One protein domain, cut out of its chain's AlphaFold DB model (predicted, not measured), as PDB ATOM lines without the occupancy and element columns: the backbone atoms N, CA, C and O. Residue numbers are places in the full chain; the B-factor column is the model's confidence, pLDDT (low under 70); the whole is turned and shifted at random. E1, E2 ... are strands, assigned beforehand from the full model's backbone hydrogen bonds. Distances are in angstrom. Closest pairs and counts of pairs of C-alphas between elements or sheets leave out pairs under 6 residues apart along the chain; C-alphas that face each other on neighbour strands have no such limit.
ATOM      1  N   PHE A   2      33.948  11.718 153.943       70.69
ATOM      2  CA  PHE A   2      35.399  11.862 154.097       70.69
ATOM      3  C   PHE A   2      35.721  13.338 154.337       70.69
ATOM      4  O   PHE A   2      34.998  14.201 153.846       70.69
ATOM      5  N   ALA A   3      36.781  13.616 155.091       73.19
ATOM      6  CA  ALA A   3      37.272  14.966 155.341       73.19
ATOM      7  C   ALA A   3      38.715  15.076 154.843       73.19
ATOM      8  O   ALA A   3      39.495  14.132 154.980       73.19
ATOM      9  N   LEU A   4      39.049  16.221 154.253       73.94
ATOM     10  CA  LEU A   4      40.386  16.527 153.759       73.94
ATOM     11  C   LEU A   4      41.062  17.470 154.749       73.94
ATOM     12  O   LEU A   4      40.542  18.548 155.034       73.94
ATOM     13  N   PHE A   5      42.220  17.062 155.252       73.25
ATOM     14  CA  PHE A   5      43.043  17.865 156.148       73.25
ATOM     15  C   PHE A   5      44.320  18.267 155.416       73.25
ATOM     16  O   PHE A   5      44.924  17.449 154.727       73.25
ATOM     17  N   LEU A   6      44.714  19.531 155.560       75.12
ATOM     18  CA  LEU A   6      45.956  20.066 155.017       75.12
ATOM     19  C   LEU A   6      46.877  20.434 156.180       75.12
ATOM     20  O   LEU A   6      46.506  21.237 157.037       75.12
ATOM     21  N   THR A   7      48.077  19.868 156.182       74.19
ATOM     22  CA  THR A   7      49.169  20.201 157.100       74.19
ATOM     23  C   THR A   7      50.180  21.085 156.367       74.19
ATOM     24  O   THR A   7      50.604  20.773 155.256       74.19
ATOM     25  N   ALA A   8      50.532  22.234 156.949       75.94
ATOM     26  CA  ALA A   8      51.499  23.172 156.375       75.94
ATOM     27  C   ALA A   8      52.083  24.099 157.451       75.94
ATOM     28  O   ALA A   8      51.354  24.583 158.319       75.94
ATOM     29  N   GLU A   9      53.375  24.412 157.353       79.56
ATOM     30  CA  GLU A   9      54.011  25.456 158.162       79.56
ATOM     31  C   GLU A   9      53.793  26.837 157.523       79.56
ATOM     32  O   GLU A   9      54.140  27.062 156.362       79.56
ATOM     33  N   LEU A  10      53.219  27.781 158.277       77.44
ATOM     34  CA  LEU A  10      52.851  29.110 157.775       77.44
ATOM     35  C   LEU A  10      53.644  30.222 158.467       77.44
ATOM     36  O   LEU A  10      53.331  30.645 159.577       77.44
ATOM     37  N   ASN A  11      54.640  30.756 157.761       81.50
ATOM     38  CA  ASN A  11      55.458  31.872 158.231       81.50
ATOM     39  C   ASN A  11      54.874  33.218 157.772       81.50
ATOM     40  O   ASN A  11      55.080  33.644 156.638       81.50
ATOM     41  N   GLY A  12      54.135  33.895 158.658       80.56
ATOM     42  CA  GLY A  12      53.595  35.243 158.410       80.56
ATOM     43  C   GLY A  12      52.390  35.316 157.460       80.56
ATOM     44  O   GLY A  12      51.995  36.412 157.064       80.56
ATOM     45  N   VAL A  13      51.794  34.172 157.109       77.94
ATOM     46  CA  VAL A  13      50.607  34.060 156.246       77.94
ATOM     47  C   VAL A  13      49.389  33.687 157.094       77.94
ATOM     48  O   VAL A  13      49.482  32.834 157.973       77.94
ATOM     49  N   ASN A  14      48.237  34.304 156.825       74.19
ATOM     50  CA  ASN A  14      46.958  33.963 157.450       74.19
ATOM     51  C   ASN A  14      45.905  33.601 156.388       74.19
ATOM     52  O   ASN A  14      46.076  33.902 155.210       74.19
ATOM     53  N   ASN A  15      44.814  32.953 156.810       69.44
ATOM     54  CA  ASN A  15      43.684  32.580 155.945       69.44
ATOM     55  C   ASN A  15      44.064  31.746 154.701       69.44
ATOM     56  O   ASN A  15      43.514  31.972 153.621       69.44
ATOM     57  N   LEU A  16      44.971  30.770 154.844       76.44
ATOM     58  CA  LEU A  16      45.241  29.805 153.775       76.44
ATOM     59  C   LEU A  16      43.933  29.105 153.373       76.44
ATOM     60  O   LEU A  16      43.250  28.528 154.214       76.44
ATOM     61  N   ARG A  17      43.595  29.162 152.086       78.69
ATOM     62  CA  ARG A  17      42.484  28.430 151.471       78.69
ATOM     63  C   ARG A  17      42.776  28.226 149.983       78.69
ATOM     64  O   ARG A  17      43.485  29.060 149.410       78.69
ATOM     65  N   PRO A  18      42.226  27.185 149.339       79.38
ATOM     66  CA  PRO A  18      42.179  27.116 147.884       79.38
ATOM     67  C   PRO A  18      41.529  28.384 147.313       79.38
ATOM     68  O   PRO A  18      40.529  28.875 147.843       79.38
ATOM     69  N   ALA A  19      42.109  28.930 146.245       75.56
ATOM     70  CA  ALA A  19      41.549  30.066 145.515       75.56
ATOM     71  C   ALA A  19      40.462  29.569 144.548       75.56
ATOM     72  O   ALA A  19      40.643  29.585 143.335       75.56
ATOM     73  N   ASP A  20      39.375  29.063 145.125       78.12
ATOM     74  CA  ASP A  20      38.261  28.437 144.419       78.12
ATOM     75  C   ASP A  20      37.170  29.487 144.143       78.12
ATOM     76  O   ASP A  20      36.572  30.036 145.075       78.12
ATOM     77  N   SER A  21      36.950  29.825 142.871       80.69
ATOM     78  CA  SER A  21      35.909  30.765 142.442       80.69
ATOM     79  C   SER A  21      35.185  30.251 141.200       80.69
ATOM     80  O   SER A  21      35.746  29.493 140.416       80.69
ATOM     81  N   GLN A  22      33.952  30.709 140.975       77.88
ATOM     82  CA  GLN A  22      33.170  30.311 139.799       77.88
ATOM     83  C   GLN A  22      33.842  30.710 138.466       77.88
ATOM     84  O   GLN A  22      33.628  30.063 137.445       77.88
ATOM     85  N   GLU A  23      34.670  31.761 138.471       78.38
ATOM     86  CA  GLU A  23      35.427  32.233 137.301       78.38
ATOM     87  C   GLU A  23      36.746  31.466 137.091       78.38
ATOM     88  O   GLU A  23      37.239  31.382 135.968       78.38
ATOM     89  N   ASN A  24      37.326  30.915 138.161       79.31
ATOM     90  CA  ASN A  24      38.556  30.128 138.135       79.31
ATOM     91  C   ASN A  24      38.466  28.990 139.175       79.31
ATOM     92  O   ASN A  24      38.963  29.145 140.297       79.31
ATOM     93  N   PRO A  25      37.808  27.869 138.827       83.56
ATOM     94  CA  PRO A  25      37.582  26.767 139.753       83.56
ATOM     95  C   PRO A  25      38.881  26.056 140.134       83.56
ATOM     96  O   PRO A  25      39.767  25.840 139.300       83.56
ATOM     97  N   PHE A  26      38.981  25.642 141.396       83.44
ATOM     98  CA  PHE A  26      40.127  24.891 141.890       83.44
ATOM     99  C   PHE A  26      39.948  23.383 141.659       83.44
ATOM    100  O   PHE A  26      38.995  22.763 142.128       83.44
ATOM    101  N   TRP A  27      40.910  22.775 140.963       84.31
ATOM    102  CA  TRP A  27      40.909  21.342 140.671       84.31
ATOM    103  C   TRP A  27      41.592  20.549 141.783       84.31
ATOM    104  O   TRP A  27      42.817  20.568 141.921       84.31
ATOM    105  N   TYR A  28      40.806  19.794 142.545       84.50
ATOM    106  CA  TYR A  28      41.326  18.882 143.552       84.50
ATOM    107  C   TYR A  28      41.706  17.544 142.903       84.50
ATOM    108  O   TYR A  28      40.883  16.895 142.259       84.50
ATOM    109  N   MET A  29      42.969  17.134 143.056       85.81
ATOM    110  CA  MET A  29      43.528  15.920 142.447       85.81
ATOM    111  C   MET A  29      43.618  14.791 143.482       85.81
ATOM    112  O   MET A  29      44.409  14.876 144.420       85.81
ATOM    113  N   PHE A  30      42.873  13.699 143.291       84.69
ATOM    114  CA  PHE A  30      42.847  12.569 144.229       84.69
ATOM    115  C   PHE A  30      43.214  11.235 143.575       84.69
ATOM    116  O   PHE A  30      42.892  10.972 142.417       84.69
ATOM    117  N   LYS A  31      43.825  10.335 144.355       86.44
ATOM    118  CA  LYS A  31      43.840   8.896 144.053       86.44
ATOM    119  C   LYS A  31      42.637   8.257 144.735       86.44
ATOM    120  O   LYS A  31      42.614   8.137 145.956       86.44
ATOM    121  N   VAL A  32      41.633   7.871 143.950       86.31
ATOM    122  CA  VAL A  32      40.397   7.266 144.469       86.31
ATOM    123  C   VAL A  32      40.501   5.741 144.516       86.31
ATOM    124  O   VAL A  32      41.027   5.116 143.593       86.31
ATOM    125  N   GLN A  33      39.969   5.145 145.583       85.56
ATOM    126  CA  GLN A  33      39.849   3.698 145.751       85.56
ATOM    127  C   GLN A  33      38.368   3.300 145.785       85.56
ATOM    128  O   GLN A  33      37.576   3.867 146.536       85.56
ATOM    129  N   CYS A  34      37.989   2.313 144.976       86.69
ATOM    130  CA  CYS A  34      36.646   1.738 144.974       86.69
ATOM    131  C   CYS A  34      36.386   1.001 146.297       86.69
ATOM    132  O   CYS A  34      37.117   0.068 146.629       86.69
ATOM    133  N   THR A  35      35.339   1.352 147.050       85.50
ATOM    134  CA  THR A  35      35.116   0.725 148.369       85.50
ATOM    135  C   THR A  35      34.615  -0.721 148.264       85.50
ATOM    136  O   THR A  35      34.919  -1.527 149.141       85.50
ATOM    137  N   SER A  36      33.931  -1.092 147.170       86.25
ATOM    138  CA  SER A  36      33.430  -2.463 146.959       86.25
ATOM    139  C   SER A  36      34.514  -3.479 146.591       86.25
ATOM    140  O   SER A  36      34.500  -4.582 147.124       86.25
ATOM    141  N   CYS A  37      35.438  -3.149 145.678       89.88
ATOM    142  CA  CYS A  37      36.469  -4.095 145.210       89.88
ATOM    143  C   CYS A  37      37.909  -3.695 145.553       89.88
ATOM    144  O   CYS A  37      38.837  -4.411 145.186       89.88
ATOM    145  N   ARG A  38      38.106  -2.568 146.250       88.06
ATOM    146  CA  ARG A  38      39.411  -2.027 146.679       88.06
ATOM    147  C   ARG A  38      40.394  -1.703 145.542       88.06
ATOM    148  O   ARG A  38      41.544  -1.375 145.822       88.06
ATOM    149  N   GLU A  39      39.939  -1.719 144.287       87.25
ATOM    150  CA  GLU A  39      40.697  -1.249 143.123       87.25
ATOM    151  C   GLU A  39      40.954   0.265 143.229       87.25
ATOM    152  O   GLU A  39      40.019   1.050 143.414       87.25
ATOM    153  N   THR A  40      42.216   0.672 143.099       86.88
ATOM    154  CA  THR A  40      42.628   2.083 143.050       86.88
ATOM    155  C   THR A  40      42.718   2.539 141.600       86.88
ATOM    156  O   THR A  40      43.291   1.841 140.762       86.88
ATOM    157  N   HIS A  41      42.176   3.715 141.285       81.19
ATOM    158  CA  HIS A  41      42.254   4.258 139.932       81.19
ATOM    159  C   HIS A  41      43.709   4.604 139.560       81.19
ATOM    160  O   HIS A  41      44.425   5.231 140.340       81.19
ATOM    161  N   ALA A  42      44.149   4.192 138.365       85.44
ATOM    162  CA  ALA A  42      45.548   4.326 137.939       85.44
ATOM    163  C   ALA A  42      45.995   5.787 137.743       85.44
ATOM    164  O   ALA A  42      47.147   6.123 138.009       85.44
ATOM    165  N   ASN A  43      45.074   6.653 137.310       86.56
ATOM    166  CA  ASN A  43      45.321   8.082 137.124       86.56
ATOM    167  C   ASN A  43      44.748   8.881 138.299       86.56
ATOM    168  O   ASN A  43      43.743   8.483 138.892       86.56
ATOM    169  N   PHE A  44      45.327  10.049 138.577       84.25
ATOM    170  CA  PHE A  44      44.683  11.027 139.452       84.25
ATOM    171  C   PHE A  44      43.346  11.474 138.847       84.25
ATOM    172  O   PHE A  44      43.232  11.677 137.637       84.25
ATOM    173  N   VAL A  45      42.343  11.596 139.705       84.31
ATOM    174  CA  VAL A  45      40.999  12.067 139.379       84.31
ATOM    175  C   VAL A  45      40.888  13.530 139.781       84.31
ATOM    176  O   VAL A  45      41.243  13.881 140.906       84.31
ATOM    177  N   GLY A  46      40.400  14.363 138.863       85.56
ATOM    178  CA  GLY A  46      40.005  15.736 139.151       85.56
ATOM    179  C   GLY A  46      38.583  15.790 139.673       85.56
ATOM    180  O   GLY A  46      37.687  15.212 139.066       85.56
ATOM    181  N   VAL A  47      38.396  16.488 140.787       84.25
ATOM    182  CA  VAL A  47      37.086  16.901 141.287       84.25
ATOM    183  C   VAL A  47      37.114  18.418 141.423       84.25
ATOM    184  O   VAL A  47      38.073  18.983 141.951       84.25
ATOM    185  N   ASN A  48      36.067  19.065 140.934       84.69
ATOM    186  CA  ASN A  48      35.853  20.503 140.986       84.69
ATOM    187  C   ASN A  48      34.499  20.744 141.664       84.69
ATOM    188  O   ASN A  48      33.527  20.074 141.336       84.69
ATOM    189  N   ARG A  49      34.432  21.692 142.598       80.56
ATOM    190  CA  ARG A  49      33.207  22.035 143.333       80.56
ATOM    191  C   ARG A  49      32.104  22.646 142.449       80.56
ATOM    192  O   ARG A  49      30.932  22.559 142.798       80.56
ATOM    193  N   PHE A  50      32.476  23.317 141.361       81.56
ATOM    194  CA  PHE A  50      31.547  24.036 140.475       81.56
ATOM    195  C   PHE A  50      31.213  23.272 139.185       81.56
ATOM    196  O   PHE A  50      30.548  23.811 138.304       81.56
ATOM    197  N   GLU A  51      31.733  22.056 139.029       80.75
ATOM    198  CA  GLU A  51      31.370  21.170 137.925       80.75
ATOM    199  C   GLU A  51      30.216  20.288 138.384       80.75
ATOM    200  O   GLU A  51      30.366  19.619 139.397       80.75
ATOM    201  N   ASP A  52      29.104  20.256 137.652       78.94
ATOM    202  CA  ASP A  52      27.955  19.399 137.954       78.94
ATOM    203  C   ASP A  52      27.773  18.372 136.833       78.94
ATOM    204  O   ASP A  52      27.532  18.719 135.673       78.94
ATOM    205  N   ASN A  53      27.902  17.087 137.170       80.06
ATOM    206  CA  ASN A  53      27.755  15.978 136.235       80.06
ATOM    207  C   ASN A  53      26.439  15.226 136.497       80.06
ATOM    208  O   ASN A  53      26.158  14.762 137.607       80.06
ATOM    209  N   ALA A  54      25.626  15.077 135.448       76.06
ATOM    210  CA  ALA A  54      24.341  14.388 135.522       76.06
ATOM    211  C   ALA A  54      24.524  12.883 135.785       76.06
ATOM    212  O   ALA A  54      25.269  12.194 135.081       76.06
ATOM    213  N   MET A  55      23.820  12.357 136.789       76.25
ATOM    214  CA  MET A  55      23.934  10.951 137.171       76.25
ATOM    215  C   MET A  55      23.131  10.005 136.268       76.25
ATOM    216  O   MET A  55      22.121  10.355 135.655       76.25
ATOM    217  N   SER A  56      23.542   8.740 136.258       67.69
ATOM    218  CA  SER A  56      22.803   7.607 135.703       67.69
ATOM    219  C   SER A  56      21.502   7.347 136.485       67.69
ATOM    220  O   SER A  56      21.459   6.597 137.462       67.69
ATOM    221  N   GLY A  57      20.408   7.954 136.017       74.75
ATOM    222  CA  GLY A  57      19.051   7.791 136.552       74.75
ATOM    223  C   GLY A  57      18.526   9.038 137.268       74.75
ATOM    224  O   GLY A  57      19.173  10.075 137.310       74.75
ATOM    225  N   SER A  58      17.335   8.950 137.866       66.75
ATOM    226  CA  SER A  58      16.631  10.093 138.478       66.75
ATOM    227  C   SER A  58      17.153  10.484 139.873       66.75
ATOM    228  O   SER A  58      16.361  10.784 140.766       66.75
ATOM    229  N   ARG A  59      18.468  10.391 140.111       67.56
ATOM    230  CA  ARG A  59      19.081  10.562 141.444       67.56
ATOM    231  C   ARG A  59      19.678  11.949 141.705       67.56
ATOM    232  O   ARG A  59      20.087  12.193 142.834       67.56
ATOM    233  N   GLY A  60      19.690  12.836 140.708       77.44
ATOM    234  CA  GLY A  60      20.218  14.202 140.800       77.44
ATOM    235  C   GLY A  60      21.523  14.407 140.024       77.44
ATOM    236  O   GLY A  60      21.840  13.651 139.103       77.44
ATOM    237  N   GLU A  61      22.282  15.415 140.436       77.62
ATOM    238  CA  GLU A  61      23.587  15.806 139.891       77.62
ATOM    239  C   GLU A  61      24.658  15.632 140.981       77.62
ATOM    240  O   GLU A  61      24.342  15.644 142.172       77.62
ATOM    241  N   ALA A  62      25.908  15.386 140.588       80.12
ATOM    242  CA  ALA A  62      27.042  15.243 141.503       80.12
ATOM    243  C   ALA A  62      28.320  15.745 140.827       80.12
ATOM    244  O   ALA A  62      28.447  15.635 139.607       80.12
ATOM    245  N   ASN A  63      29.297  16.238 141.591       81.50
ATOM    246  CA  ASN A  63      30.461  16.878 140.978       81.50
ATOM    247  C   ASN A  63      31.321  15.926 140.147       81.50
ATOM    248  O   ASN A  63      31.792  16.272 139.065       81.50
ATOM    249  N   PHE A  64      31.504  14.696 140.628       83.38
ATOM    250  CA  PHE A  64      32.241  13.673 139.899       83.38
ATOM    251  C   PHE A  64      31.534  12.320 139.942       83.38
ATOM    252  O   PHE A  64      31.194  11.809 141.012       83.38
ATOM    253  N   VAL A  65      31.373  11.716 138.762       83.81
ATOM    254  CA  VAL A  65      30.752  10.403 138.557       83.81
ATOM    255  C   VAL A  65      31.754   9.491 137.851       83.81
ATOM    256  O   VAL A  65      32.226   9.812 136.762       83.81
ATOM    257  N   TRP A  66      32.058   8.321 138.422       85.00
ATOM    258  CA  TRP A  66      32.854   7.300 137.727       85.00
ATOM    259  C   TRP A  66      32.320   5.888 137.920       85.00
ATOM    260  O   TRP A  66      31.784   5.534 138.970       85.00
ATOM    261  N   ARG A  67      32.511   5.050 136.897       86.38
ATOM    262  CA  ARG A  67      32.182   3.623 136.936       86.38
ATOM    263  C   ARG A  67      33.471   2.809 137.065       86.38
ATOM    264  O   ARG A  67      34.351   2.888 136.208       86.38
ATOM    265  N   CYS A  68      33.590   2.032 138.138       85.69
ATOM    266  CA  CYS A  68      34.757   1.188 138.402       85.69
ATOM    267  C   CYS A  68      34.870   0.068 137.353       85.69
ATOM    268  O   CYS A  68      33.879  -0.588 137.027       85.69
ATOM    269  N   LYS A  69      36.082  -0.167 136.831       86.31
ATOM    270  CA  LYS A  69      36.319  -1.141 135.752       86.31
ATOM    271  C   LYS A  69      36.124  -2.581 136.222       86.31
ATOM    272  O   LYS A  69      35.506  -3.359 135.501       86.31
ATOM    273  N   ASN A  70      36.601  -2.915 137.423       87.88
ATOM    274  CA  ASN A  70      36.508  -4.264 137.971       87.88
ATOM    275  C   ASN A  70      35.073  -4.632 138.406       87.88
ATOM    276  O   ASN A  70      34.489  -5.582 137.890       87.88
ATOM    277  N   CYS A  71      34.454  -3.858 139.310       87.25
ATOM    278  CA  CYS A  71      33.139  -4.213 139.869       87.25
ATOM    279  C   CYS A  71      31.923  -3.625 139.132       87.25
ATOM    280  O   CYS A  71      30.795  -3.900 139.535       87.25
ATOM    281  N   LYS A  72      32.123  -2.793 138.097       87.06
ATOM    282  CA  LYS A  72      31.072  -2.064 137.347       87.06
ATOM    283  C   LYS A  72      30.178  -1.138 138.189       87.06
ATOM    284  O   LYS A  72      29.246  -0.551 137.644       87.06
ATOM    285  N   GLY A  73      30.471  -0.977 139.481       83.00
ATOM    286  CA  GLY A  73      29.770  -0.069 140.382       83.00
ATOM    287  C   GLY A  73      30.026   1.394 140.032       83.00
ATOM    288  O   GLY A  73      31.114   1.750 139.569       83.00
ATOM    289  N   GLU A  74      29.016   2.225 140.259       82.56
ATOM    290  CA  GLU A  74      29.057   3.669 140.041       82.56
ATOM    291  C   GLU A  74      29.305   4.386 141.363       82.56
ATOM    292  O   GLU A  74      28.716   4.051 142.391       82.56
ATOM    293  N   TRP A  75      30.203   5.361 141.321       81.44
ATOM    294  CA  TRP A  75      30.684   6.106 142.471       81.44
ATOM    295  C   TRP A  75      30.548   7.594 142.213       81.44
ATOM    296  O   TRP A  75      30.773   8.070 141.099       81.44
ATOM    297  N   LEU A  76      30.203   8.301 143.280       81.88
ATOM    298  CA  LEU A  76      29.790   9.692 143.271       81.88
ATOM    299  C   LEU A  76      30.634  10.447 144.293       81.88
ATOM    300  O   LEU A  76      30.866   9.940 145.395       81.88
ATOM    301  N   VAL A  77      31.082  11.644 143.932       78.88
ATOM    302  CA  VAL A  77      31.735  12.585 144.845       78.88
ATOM    303  C   VAL A  77      31.025  13.927 144.729       78.88
ATOM    304  O   VAL A  77      30.803  14.416 143.624       78.88
ATOM    305  N   ASP A  78      30.680  14.484 145.886       77.31
ATOM    306  CA  ASP A  78      30.020  15.776 146.076       77.31
ATOM    307  C   ASP A  78      30.929  16.648 146.966       77.31
ATOM    308  O   ASP A  78      31.479  16.171 147.969       77.31
ATOM    309  N   GLY A  79      31.174  17.881 146.533       70.31
ATOM    310  CA  GLY A  79      32.202  18.793 147.024       70.31
ATOM    311  C   GLY A  79      31.642  19.891 147.922       70.31
ATOM    312  O   GLY A  79      31.533  21.044 147.510       70.31
ATOM    313  N   ALA A  80      31.347  19.556 149.178       67.75
ATOM    314  CA  ALA A  80      30.876  20.527 150.166       67.75
ATOM    315  C   ALA A  80      31.940  21.583 150.546       67.75
ATOM    316  O   ALA A  80      33.136  21.289 150.626       67.75
ATOM    317  N   ASP A  81      31.492  22.803 150.861       63.25
ATOM    318  CA  ASP A  81      32.328  23.906 151.346       63.25
ATOM    319  C   ASP A  81      33.222  23.504 152.529       63.25
ATOM    320  O   ASP A  81      32.740  23.148 153.609       63.25
ATOM    321  N   SER A  82      34.535  23.705 152.389       57.81
ATOM    322  CA  SER A  82      35.466  23.692 153.520       57.81
ATOM    323  C   SER A  82      35.260  24.946 154.385       57.81
ATOM    324  O   SER A  82      36.023  25.912 154.311       57.81
ATOM    325  N   GLY A  83      34.205  24.954 155.204       52.97
ATOM    326  CA  GLY A  83      33.838  26.082 156.074       52.97
ATOM    327  C   GLY A  83      34.845  26.393 157.194       52.97
ATOM    328  O   GLY A  83      34.706  27.392 157.900       52.97
ATOM    329  N   THR A  84      35.869  25.557 157.372       46.59
ATOM    330  CA  THR A  84      36.899  25.698 158.401       46.59
ATOM    331  C   THR A  84      38.035  26.610 157.950       46.59
ATOM    332  O   THR A  84      38.841  26.255 157.090       46.59
ATOM    333  N   LYS A  85      38.167  27.768 158.604       47.12
ATOM    334  CA  LYS A  85      39.420  28.535 158.589       47.12
ATOM    335  C   LYS A  85      40.485  27.696 159.297       47.12
ATOM    336  O   LYS A  85      40.267  27.305 160.440       47.12
ATOM    337  N   PHE A  86      41.619  27.432 158.653       48.88
ATOM    338  CA  PHE A  86      42.713  26.680 159.275       48.88
ATOM    339  C   PHE A  86      43.337  27.509 160.411       48.88
ATOM    340  O   PHE A  86      44.064  28.472 160.163       48.88
ATOM    341  N   THR A  87      43.026  27.157 161.660       37.12
ATOM    342  CA  THR A  87      43.517  27.829 162.873       37.12
ATOM    343  C   THR A  87      44.226  26.833 163.787       37.12
ATOM    344  O   THR A  87      43.610  26.292 164.702       37.12
ATOM    345  N   GLY A  88      45.522  26.617 163.539       43.19
ATOM    346  CA  GLY A  88      46.353  25.660 164.278       43.19
ATOM    347  C   GLY A  88      46.095  24.208 163.866       43.19
ATOM    348  O   GLY A  88      44.949  23.780 163.760       43.19
ATOM    349  N   VAL A  89      47.162  23.450 163.606       42.78
ATOM    350  CA  VAL A  89      47.088  22.022 163.268       42.78
ATOM    351  C   VAL A  89      48.232  21.304 163.981       42.78
ATOM    352  O   VAL A  89      49.391  21.677 163.808       42.78
ATOM    353  N   GLU A  90      47.899  20.301 164.792       43.44
ATOM    354  CA  GLU A  90      48.873  19.391 165.403       43.44
ATOM    355  C   GLU A  90      49.227  18.245 164.442       43.44
ATOM    356  O   GLU A  90      48.459  17.892 163.545       43.44
ATOM    357  N   LEU A  91      50.424  17.685 164.614       41.53
ATOM    358  CA  LEU A  91      51.035  16.735 163.685       41.53
ATOM    359  C   LEU A  91      50.373  15.349 163.740       41.53
ATOM    360  O   LEU A  91      50.549  14.610 164.705       41.53
ATOM    361  N   LEU A  92      49.722  14.959 162.644       43.12
ATOM    362  CA  LEU A  92      49.526  13.559 162.260       43.12
ATOM    363  C   LEU A  92      49.930  13.405 160.790       43.12
ATOM    364  O   LEU A  92      49.562  14.218 159.941       43.12
ATOM    365  N   GLU A  93      50.759  12.401 160.515       41.22
ATOM    366  CA  GLU A  93      51.522  12.285 159.271       41.22
ATOM    367  C   GLU A  93      50.632  11.950 158.062       41.22
ATOM    368  O   GLU A  93      49.871  10.983 158.064       41.22
ATOM    369  N   GLY A  94      50.760  12.748 157.000       45.25
ATOM    370  CA  GLY A  94      50.059  12.554 155.732       45.25
ATOM    371  C   GLY A  94      50.554  13.550 154.688       45.25
ATOM    372  O   GLY A  94      50.225  14.731 154.747       45.25
ATOM    373  N   GLU A  95      51.374  13.090 153.742       38.22
ATOM    374  CA  GLU A  95      51.987  13.955 152.730       38.22
ATOM    375  C   GLU A  95      50.974  14.413 151.668       38.22
ATOM    376  O   GLU A  95      50.646  13.688 150.726       38.22
TER     377      GLU A  95
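AT A GLANCE: This is residues 2 to 95 of the 281 residues of an uncharacterized protein of Stachybotrys chlorohalonata (strain IBT 40285) (UniProt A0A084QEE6). There is little regular structure: two small strand hairpins, E1 with E2 and E3 with E4, meet near Val 47 and Phe 64, and long loops make most of the rest, with residues 6 to 16 and 82 to 95 beyond the hairpins at one end. The printed part has 94 residues, four named strands and no named helix; its class is all strand, with 14 residues in named elements. It is loose, radius of gyration of the C-alphas 16.0 A, and only just elongated, 48 by 32 by 20 A.

IN THESE COORDINATES: E1 is residues 28 to 30, from C-alpha 28 at (41.326, 18.882, 143.552), and E2 45 to 47. E3, 64 to 67, and E4, 74 to 77, are each 10.5 A long; E4 ends at (31.735, 12.585, 144.845).

HOW THE PARTS SIT: The hairpin E1 and E2 is antiparallel at 146 degrees, with N 28 and O 47 2.9 A apart. The hairpin E3 and E4 is antiparallel at 162 degrees, with N 75 and O 66 2.8 A apart. The closest C-alphas of E2 and E3, Val 47 and Phe 64, are 6.0 A apart. E1 is apart from E3 and E4.

THE WHOLE: C-alphas 12 and 57 are farthest apart, 49.2 A. The printed part has no cut. Links E1 to E2 and E2 to E3 are long. Residues 15, 56, 58 to 59 and 80 to 95 have pLDDT under 70.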